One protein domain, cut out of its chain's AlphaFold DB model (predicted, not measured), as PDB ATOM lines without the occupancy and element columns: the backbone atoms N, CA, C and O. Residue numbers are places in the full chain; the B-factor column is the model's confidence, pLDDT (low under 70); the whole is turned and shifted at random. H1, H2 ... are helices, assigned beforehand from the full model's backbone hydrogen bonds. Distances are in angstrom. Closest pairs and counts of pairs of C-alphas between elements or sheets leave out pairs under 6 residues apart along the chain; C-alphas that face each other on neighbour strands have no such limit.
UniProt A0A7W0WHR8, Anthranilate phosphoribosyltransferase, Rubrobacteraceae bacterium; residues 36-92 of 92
ATOM      1  N   ALA A  36     -32.601  21.263  29.674       97.75
ATOM      2  CA  ALA A  36     -33.939  21.139  30.250       97.75
ATOM      3  C   ALA A  36     -34.181  19.842  31.047       97.75
ATOM      4  O   ALA A  36     -34.736  19.943  32.146       97.75
ATOM      5  N   PRO A  37     -33.742  18.649  30.586       98.00
ATOM      6  CA  PRO A  37     -33.954  17.409  31.331       98.00
ATOM      7  C   PRO A  37     -33.269  17.411  32.704       98.00
ATOM      8  O   PRO A  37     -33.868  16.990  33.693       98.00
ATOM      9  N   ARG A  38     -32.038  17.932  32.803       98.06
ATOM     10  CA  ARG A  38     -31.357  18.058  34.100       98.06
ATOM     11  C   ARG A  38     -32.080  19.062  34.988       98.06
ATOM     12  O   ARG A  38     -32.308  18.783  36.162       98.06
ATOM     13  N   ASP A  39     -32.429  20.226  34.452       97.81
ATOM     14  CA  ASP A  39     -32.997  21.308  35.257       97.81
ATOM     15  C   ASP A  39     -34.367  20.927  35.852       97.81
ATOM     16  O   ASP A  39     -34.615  21.213  37.024       97.81
ATOM     17  N   ILE A  40     -35.219  20.190  35.119       97.44
ATOM     18  CA  ILE A  40     -36.486  19.685  35.680       97.44
ATOM     19  C   ILE A  40     -36.262  18.621  36.765       97.44
ATOM     20  O   ILE A  40     -36.987  18.586  37.762       97.44
ATOM     21  N   VAL A  41     -35.235  17.773  36.615       98.19
ATOM     22  CA  VAL A  41     -34.864  16.779  37.633       98.19
ATOM     23  C   VAL A  41     -34.333  17.467  38.888       98.19
ATOM     24  O   VAL A  41     -34.741  17.095  39.985       98.19
ATOM     25  N   LEU A  42     -33.492  18.496  38.747       98.50
ATOM     26  CA  LEU A  42     -32.995  19.290  39.871       98.50
ATOM     27  C   LEU A  42     -34.135  19.960  40.641       98.50
ATOM     28  O   LEU A  42     -34.136  19.913  41.869       98.50
ATOM     29  N   LEU A  43     -35.121  20.528  39.938       98.19
ATOM     30  CA  LEU A  43     -36.292  21.141  40.567       98.19
ATOM     31  C   LEU A  43     -37.116  20.118  41.363       98.19
ATOM     32  O   LEU A  43     -37.404  20.335  42.541       98.19
ATOM     33  N   ASN A  44     -37.455  18.983  40.747       98.38
ATOM     34  CA  ASN A  44     -38.253  17.938  41.393       98.38
ATOM     35  C   ASN A  44     -37.512  17.284  42.568       98.38
ATOM     36  O   ASN A  44     -38.097  17.074  43.631       98.38
ATOM     37  N   ALA A  45     -36.219  16.993  42.404       98.62
ATOM     38  CA  ALA A  45     -35.384  16.459  43.474       98.62
ATOM     39  C   ALA A  45     -35.229  17.472  44.614       98.62
ATOM     40  O   ALA A  45     -35.332  17.095  45.778       98.62
ATOM     41  N   GLY A  46     -35.057  18.757  44.299       98.56
ATOM     42  CA  GLY A  46     -34.978  19.811  45.303       98.56
ATOM     43  C   GLY A  46     -36.258  19.945  46.123       98.56
ATOM     44  O   GLY A  46     -36.197  19.995  47.352       98.56
ATOM     45  N   ALA A  47     -37.420  19.887  45.471       98.62
ATOM     46  CA  ALA A  47     -38.705  19.825  46.161       98.62
ATOM     47  C   ALA A  47     -38.822  18.568  47.045       98.62
ATOM     48  O   ALA A  47     -39.219  18.678  48.205       98.62
ATOM     49  N   ALA A  48     -38.415  17.393  46.549       98.75
ATOM     50  CA  ALA A  48     -38.417  16.145  47.318       98.75
ATOM     51  C   ALA A  48     -37.499  16.208  48.559       98.75
ATOM     52  O   ALA A  48     -37.873  15.767  49.646       98.75
ATOM     53  N   ILE A  49     -36.311  16.801  48.423       98.62
ATOM     54  CA  ILE A  49     -35.365  17.004  49.527       98.62
ATOM     55  C   ILE A  49     -35.955  17.965  50.564       98.62
ATOM     56  O   ILE A  49     -35.883  17.682  51.761       98.62
ATOM     57  N   HIS A  50     -36.590  19.052  50.126       98.56
ATOM     58  CA  HIS A  50     -37.254  19.994  51.021       98.56
ATOM     59  C   HIS A  50     -38.375  19.331  51.834       98.56
ATOM     60  O   HIS A  50     -38.346  19.382  53.063       98.56
ATOM     61  N   VAL A  51     -39.310  18.625  51.185       98.56
ATOM     62  CA  VAL A  51     -40.425  17.967  51.899       98.56
ATOM     63  C   VAL A  51     -39.963  16.833  52.819       98.56
ATOM     64  O   VAL A  51     -40.668  16.488  53.764       98.56
ATOM     65  N   SER A  52     -38.769  16.272  52.590       98.38
ATOM     66  CA  SER A  52     -38.157  15.293  53.498       98.38
ATOM     67  C   SER A  52     -37.617  15.902  54.805       98.38
ATOM     68  O   SER A  52     -37.195  15.160  55.689       98.38
ATOM     69  N   GLY A  53     -37.586  17.235  54.926       98.06
ATOM     70  CA  GLY A  53     -37.008  17.955  56.067       98.06
ATOM     71  C   GLY A  53     -35.479  18.082  56.027       98.06
ATOM     72  O   GLY A  53     -34.881  18.562  56.986       98.06
ATOM     73  N   ARG A  54     -34.832  17.664  54.931       97.81
ATOM     74  CA  ARG A  54     -33.369  17.752  54.746       97.81
ATOM     75  C   ARG A  54     -32.894  19.101  54.200       97.81
ATOM     76  O   ARG A  54     -31.690  19.332  54.175       97.81
ATOM     77  N   ALA A  55     -33.817  19.953  53.758       98.38
ATOM     78  CA  ALA A  55     -33.568  21.329  53.347       98.38
ATOM     79  C   ALA A  55     -34.694  22.238  53.853       98.38
ATOM     80  O   ALA A  55     -35.872  21.876  53.782       98.38
ATOM     81  N   VAL A  56     -34.342  23.430  54.330       98.06
ATOM     82  CA  VAL A  56     -35.278  24.425  54.872       98.06
ATOM     83  C   VAL A  56     -36.116  25.058  53.762       98.06
ATOM     84  O   VAL A  56     -37.270  25.416  53.989       98.06
ATOM     85  N   THR A  57     -35.569  25.157  52.549       98.38
ATOM     86  CA  THR A  57     -36.254  25.708  51.374       98.38
ATOM     87  C   THR A  57     -36.097  24.802  50.155       98.38
ATOM     88  O   THR A  57     -35.198  23.960  50.091       98.38
ATOM     89  N   VAL A  58     -36.957  24.999  49.150       98.19
ATOM     90  CA  VAL A  58     -36.820  24.324  47.848       98.19
ATOM     91  C   VAL A  58     -35.504  24.704  47.167       98.19
ATOM     92  O   VAL A  58     -34.852  23.825  46.617       98.19
ATOM     93  N   ASP A  59     -35.076  25.967  47.250       98.12
ATOM     94  CA  ASP A  59     -33.798  26.430  46.687       98.12
ATOM     95  C   ASP A  59     -32.591  25.692  47.298       98.12
ATOM     96  O   ASP A  59     -31.743  25.160  46.577       98.12
ATOM     97  N   GLU A  60     -32.564  25.543  48.626       98.19
ATOM     98  CA  GLU A  60     -31.542  24.736  49.298       98.19
ATOM     99  C   GLU A  60     -31.600  23.270  48.846       98.19
ATOM    100  O   GLU A  60     -30.562  22.658  48.587       98.19
ATOM    101  N   GLY A  61     -32.804  22.715  48.683       98.56
ATOM    102  CA  GLY A  61     -32.995  21.378  48.131       98.56
ATOM    103  C   GLY A  61     -32.427  21.239  46.715       98.56
ATOM    104  O   GLY A  61     -31.741  20.258  46.426       98.56
ATOM    105  N   VAL A  62     -32.669  22.215  45.834       98.69
ATOM    106  CA  VAL A  62     -32.137  22.237  44.460       98.69
ATOM    107  C   VAL A  62     -30.608  22.284  44.479       98.69
ATOM    108  O   VAL A  62     -29.963  21.582  43.696       98.69
ATOM    109  N   ARG A  63     -30.010  23.058  45.394       98.25
ATOM    110  CA  ARG A  63     -28.554  23.083  45.585       98.25
ATOM    111  C   ARG A  63     -28.018  21.719  46.020       98.25
ATOM    112  O   ARG A  63     -27.085  21.228  45.397       98.25
ATOM    113  N   LEU A  64     -28.644  21.064  47.000       98.62
ATOM    114  CA  LEU A  64     -28.247  19.718  47.438       98.62
ATOM    115  C   LEU A  64     -28.395  18.669  46.325       98.62
ATOM    116  O   LEU A  64     -27.527  17.811  46.167       98.62
ATOM    117  N   ALA A  65     -29.462  18.746  45.524       98.62
ATOM    118  CA  ALA A  65     -29.633  17.887  44.355       98.62
ATOM    119  C   ALA A  65     -28.491  18.091  43.345       98.62
ATOM    120  O   ALA A  65     -27.914  17.118  42.855       98.62
ATOM    121  N   ARG A  66     -28.118  19.348  43.077       98.38
ATOM    122  CA  ARG A  66     -27.005  19.700  42.186       98.38
ATOM    123  C   ARG A  66     -25.669  19.187  42.717       98.38
ATOM    124  O   ARG A  66     -24.914  18.597  41.946       98.38
ATOM    125  N   ASP A  67     -25.415  19.362  44.010       98.56
ATOM    126  CA  ASP A  67     -24.202  18.882  44.677       98.56
ATOM    127  C   ASP A  67     -24.093  17.349  44.562       98.56
ATOM    128  O   ASP A  67     -23.032  16.840  44.212       98.56
ATOM    129  N   SER A  68     -25.209  16.620  44.715       98.75
ATOM    130  CA  SER A  68     -25.237  15.152  44.580       98.75
ATOM    131  C   SER A  68     -24.920  14.634  43.170       98.75
ATOM    132  O   SER A  68     -24.444  13.510  43.009       98.75
ATOM    133  N   ILE A  69     -25.201  15.429  42.132       98.62
ATOM    134  CA  ILE A  69     -24.786  15.114  40.759       98.62
ATOM    135  C   ILE A  69     -23.298  15.433  40.602       98.62
ATOM    136  O   ILE A  69     -22.539  14.608  40.099       98.62
ATOM    137  N   ALA A  70     -22.868  16.609  41.064       98.25
ATOM    138  CA  ALA A  70     -21.497  17.088  40.911       98.25
ATOM    139  C   ALA A  70     -20.458  16.203  41.626       98.25
ATOM    140  O   ALA A  70     -19.367  15.997  41.096       98.25
ATOM    141  N   ASP A  71     -20.786  15.657  42.799       98.31
ATOM    142  CA  ASP A  71     -19.906  14.750  43.547       98.31
ATOM    143  C   ASP A  71     -20.052  13.266  43.135       98.31
ATOM    144  O   ASP A  71     -19.340  12.386  43.644       98.31
ATOM    145  N   GLY A  72     -20.972  12.967  42.213       98.50
ATOM    146  CA  GLY A  72     -21.280  11.634  41.697       98.50
ATOM    147  C   GLY A  72     -22.112  10.743  42.629       98.50
ATOM    148  O   GLY A  72     -22.256   9.551  42.346       98.50
ATOM    149  N   ALA A  73     -22.646  11.251  43.743       98.69
ATOM    150  CA  ALA A  73     -23.469  10.471  44.668       98.69
ATOM    151  C   ALA A  73     -24.763   9.983  44.010       98.69
ATOM    152  O   ALA A  73     -25.170   8.846  44.244       98.69
ATOM    153  N   ALA A  74     -25.368  10.798  43.147       98.62
ATOM    154  CA  ALA A  74     -26.581  10.447  42.418       98.62
ATOM    155  C   ALA A  74     -26.350   9.254  41.469       98.62
ATOM    156  O   ALA A  74     -27.118   8.289  41.479       98.62
ATOM    157  N   ALA A  75     -25.247   9.262  40.712       98.75
ATOM    158  CA  ALA A  75     -24.851   8.134  39.865       98.75
ATOM    159  C   ALA A  75     -24.531   6.874  40.689       98.75
ATOM    160  O   ALA A  75     -24.990   5.781  40.353       98.75
ATOM    161  N   ARG A  76     -23.796   7.015  41.804       98.75
ATOM    162  CA  ARG A  76     -23.498   5.891  42.711       98.75
ATOM    163  C   ARG A  76     -24.768   5.260  43.285       98.75
ATOM    164  O   ARG A  76     -24.864   4.039  43.310       98.75
ATOM    165  N   ALA A  77     -25.760   6.065  43.668       98.62
ATOM    166  CA  ALA A  77     -27.031   5.565  44.188       98.62
ATOM    167  C   ALA A  77     -27.776   4.676  43.174       98.62
ATOM    168  O   ALA A  77     -28.330   3.643  43.556       98.62
ATOM    169  N   LEU A  78     -27.754   5.029  41.881       98.62
ATOM    170  CA  LEU A  78     -28.322   4.185  40.826       98.62
ATOM    171  C   LEU A  78     -27.566   2.853  40.700       98.62
ATOM    172  O   LEU A  78     -28.190   1.794  40.641       98.62
ATOM    173  N   GLU A  79     -26.234   2.891  40.688       98.56
ATOM    174  CA  GLU A  79     -25.411   1.680  40.597       98.56
ATOM    175  C   GLU A  79     -25.615   0.746  41.796       98.56
ATOM    176  O   GLU A  79     -25.750  -0.468  41.631       98.56
ATOM    177  N   ASP A  80     -25.707   1.301  43.002       98.62
ATOM    178  CA  ASP A  80     -25.961   0.529  44.218       98.62
ATOM    179  C   ASP A  80     -27.363  -0.090  44.212       98.62
ATOM    180  O   ASP A  80     -27.525  -1.255  44.597       98.62
ATOM    181  N   PHE A  81     -28.368   0.630  43.705       98.38
ATOM    182  CA  PHE A  81     -29.713   0.091  43.497       98.38
ATOM    183  C   PHE A  81     -29.708  -1.078  42.501       98.38
ATOM    184  O   PHE A  81     -30.268  -2.139  42.787       98.38
ATOM    185  N   ILE A  82     -29.025  -0.932  41.360       97.94
ATOM    186  CA  ILE A  82     -28.899  -1.990  40.345       97.94
ATOM    187  C   ILE A  82     -28.215  -3.230  40.935       97.94
ATOM    188  O   ILE A  82     -28.723  -4.343  40.798       97.94
ATOM    189  N   LYS A  83     -27.075  -3.059  41.614       98.12
ATOM    190  CA  LYS A  83     -26.343  -4.172  42.240       98.12
ATOM    191  C   LYS A  83     -27.193  -4.878  43.290       98.12
ATOM    192  O   LYS A  83     -27.260  -6.106  43.312       98.12
ATOM    193  N   THR A  84     -27.861  -4.105  44.144       98.31
ATOM    194  CA  THR A  84     -28.681  -4.641  45.232       98.31
ATOM    195  C   THR A  84     -29.861  -5.436  44.695       98.31
ATOM    196  O   THR A  84     -30.073  -6.569  45.121       98.31
ATOM    197  N   THR A  85     -30.600  -4.885  43.736       98.00
ATOM    198  CA  THR A  85     -31.783  -5.551  43.175       98.00
ATOM    199  C   THR A  85     -31.425  -6.832  42.426       98.00
ATOM    200  O   THR A  85     -32.100  -7.839  42.613       98.00
ATOM    201  N   ARG A  86     -30.314  -6.847  41.677       97.75
ATOM    202  CA  ARG A  86     -29.815  -8.059  41.004       97.75
ATOM    203  C   ARG A  86     -29.372  -9.158  41.970       97.75
ATOM    204  O   ARG A  86     -29.644 -10.333  41.728       97.75
ATOM    205  N   ARG A  87     -28.711  -8.781  43.072       97.00
ATOM    206  CA  ARG A  87     -28.338  -9.718  44.143       97.00
ATOM    207  C   ARG A  87     -29.580 -10.326  44.799       97.00
ATOM    208  O   ARG A  87     -29.605 -11.517  45.075       97.00
ATOM    209  N   LEU A  88     -30.615  -9.519  45.042       97.06
ATOM    210  CA  LEU A  88     -31.873  -9.995  45.628       97.06
ATOM    211  C   LEU A  88     -32.676 -10.894  44.675       97.06
ATOM    212  O   LEU A  88     -33.375 -11.785  45.144       97.06
ATOM    213  N   SER A  89     -32.566 -10.694  43.358       95.69
ATOM    214  CA  SER A  89     -33.236 -11.528  42.353       95.69
ATOM    215  C   SER A  89     -32.472 -12.806  41.984       95.69
ATOM    216  O   SER A  89     -32.937 -13.549  41.123       95.69
ATOM    217  N   GLY A  90     -31.300 -13.062  42.581       89.25
ATOM    218  CA  GLY A  90     -30.446 -14.210  42.243       89.25
ATOM    219  C   GLY A  90     -29.885 -14.162  40.816       89.25
ATOM    220  O   GLY A  90     -29.551 -15.192  40.241       89.25
ATOM    221  N   THR A  91     -29.841 -12.972  40.211       78.69
ATOM    222  CA  THR A  91     -29.314 -12.743  38.852       78.69
ATOM    223  C   THR A  91     -27.818 -12.392  38.872       78.69
ATOM    224  O   THR A  91     -27.217 -12.176  37.822       78.69
ATOM    225  N   VAL A  92     -27.221 -12.332  40.068       57.91
ATOM    226  CA  VAL A  92     -25.782 -12.207  40.350       57.91
ATOM    227  C   VAL A  92     -25.430 -13.199  41.445       57.91
ATOM    228  O   VAL A  92     -26.214 -13.259  42.421       57.91
TER     229      VAL A  92
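This is residues 36 to 92 of the 92 residues of the protein "Anthranilate phosphoribosyltransferase" of Rubrobacteraceae bacterium (UniProt A0A7W0WHR8). Two helices, H1 and H2, cross obliquely in close contact, and a third, H3, turns off at a corner after H2 and leads away from the crossed pair as an arm that makes much of the length. Residues 85 to 90, of which 85 to 88 belong to H3, stick out free at the far end of this arm. The printed part has 57 residues, with three named helices in the order H1, H2, H3 and no named strand; the class is all helix. The whole is loose, with a radius of gyration of the C-alphas of 13.8 A, and elongated, spanning 41 by 24 by 18 A.

H1 is residues 36 to 51, 22.8 A from first to last C-alpha, and begins with C-alpha 36 at (-33.939, 21.139, 30.250). H2 is residues 58 to 70, 18.3 A long, and begins with C-alpha 58 at (-36.820, 24.324, 47.848). H3 is residues 73 to 88, 22.1 A long, and ends with C-alpha 88 at (-31.873, -9.995, 45.628).

H1 and H2 touch, with 28 pairs of C-alphas within 8 A; their closest C-alphas, those of Gly 46 and Gly 61, are 3.8 A apart. They run opposite ways at a steep tilt of 59 degrees. H2 and H3 are close but not clearly touching, and their closest C-alphas, those of Ser 68 and Ala 74, are 5.3 A apart. Their lines are only just about perpendicular, at 72 degrees. H1 and H3 are apart. In H1, H2 and H3 every O i to N i+4 pair is within hydrogen-bond range.

The two C-alphas farthest apart, those of Thr 57 and Gly 90, are 41.4 A apart. The printed part has no cut. The link from H1 to H2 is short, with 6 residues, and that from H2 to H3 is tight, with 2. The mean pLDDT of the printed part is 97.0, and one residue, Val 92, the chain's last, is under 70.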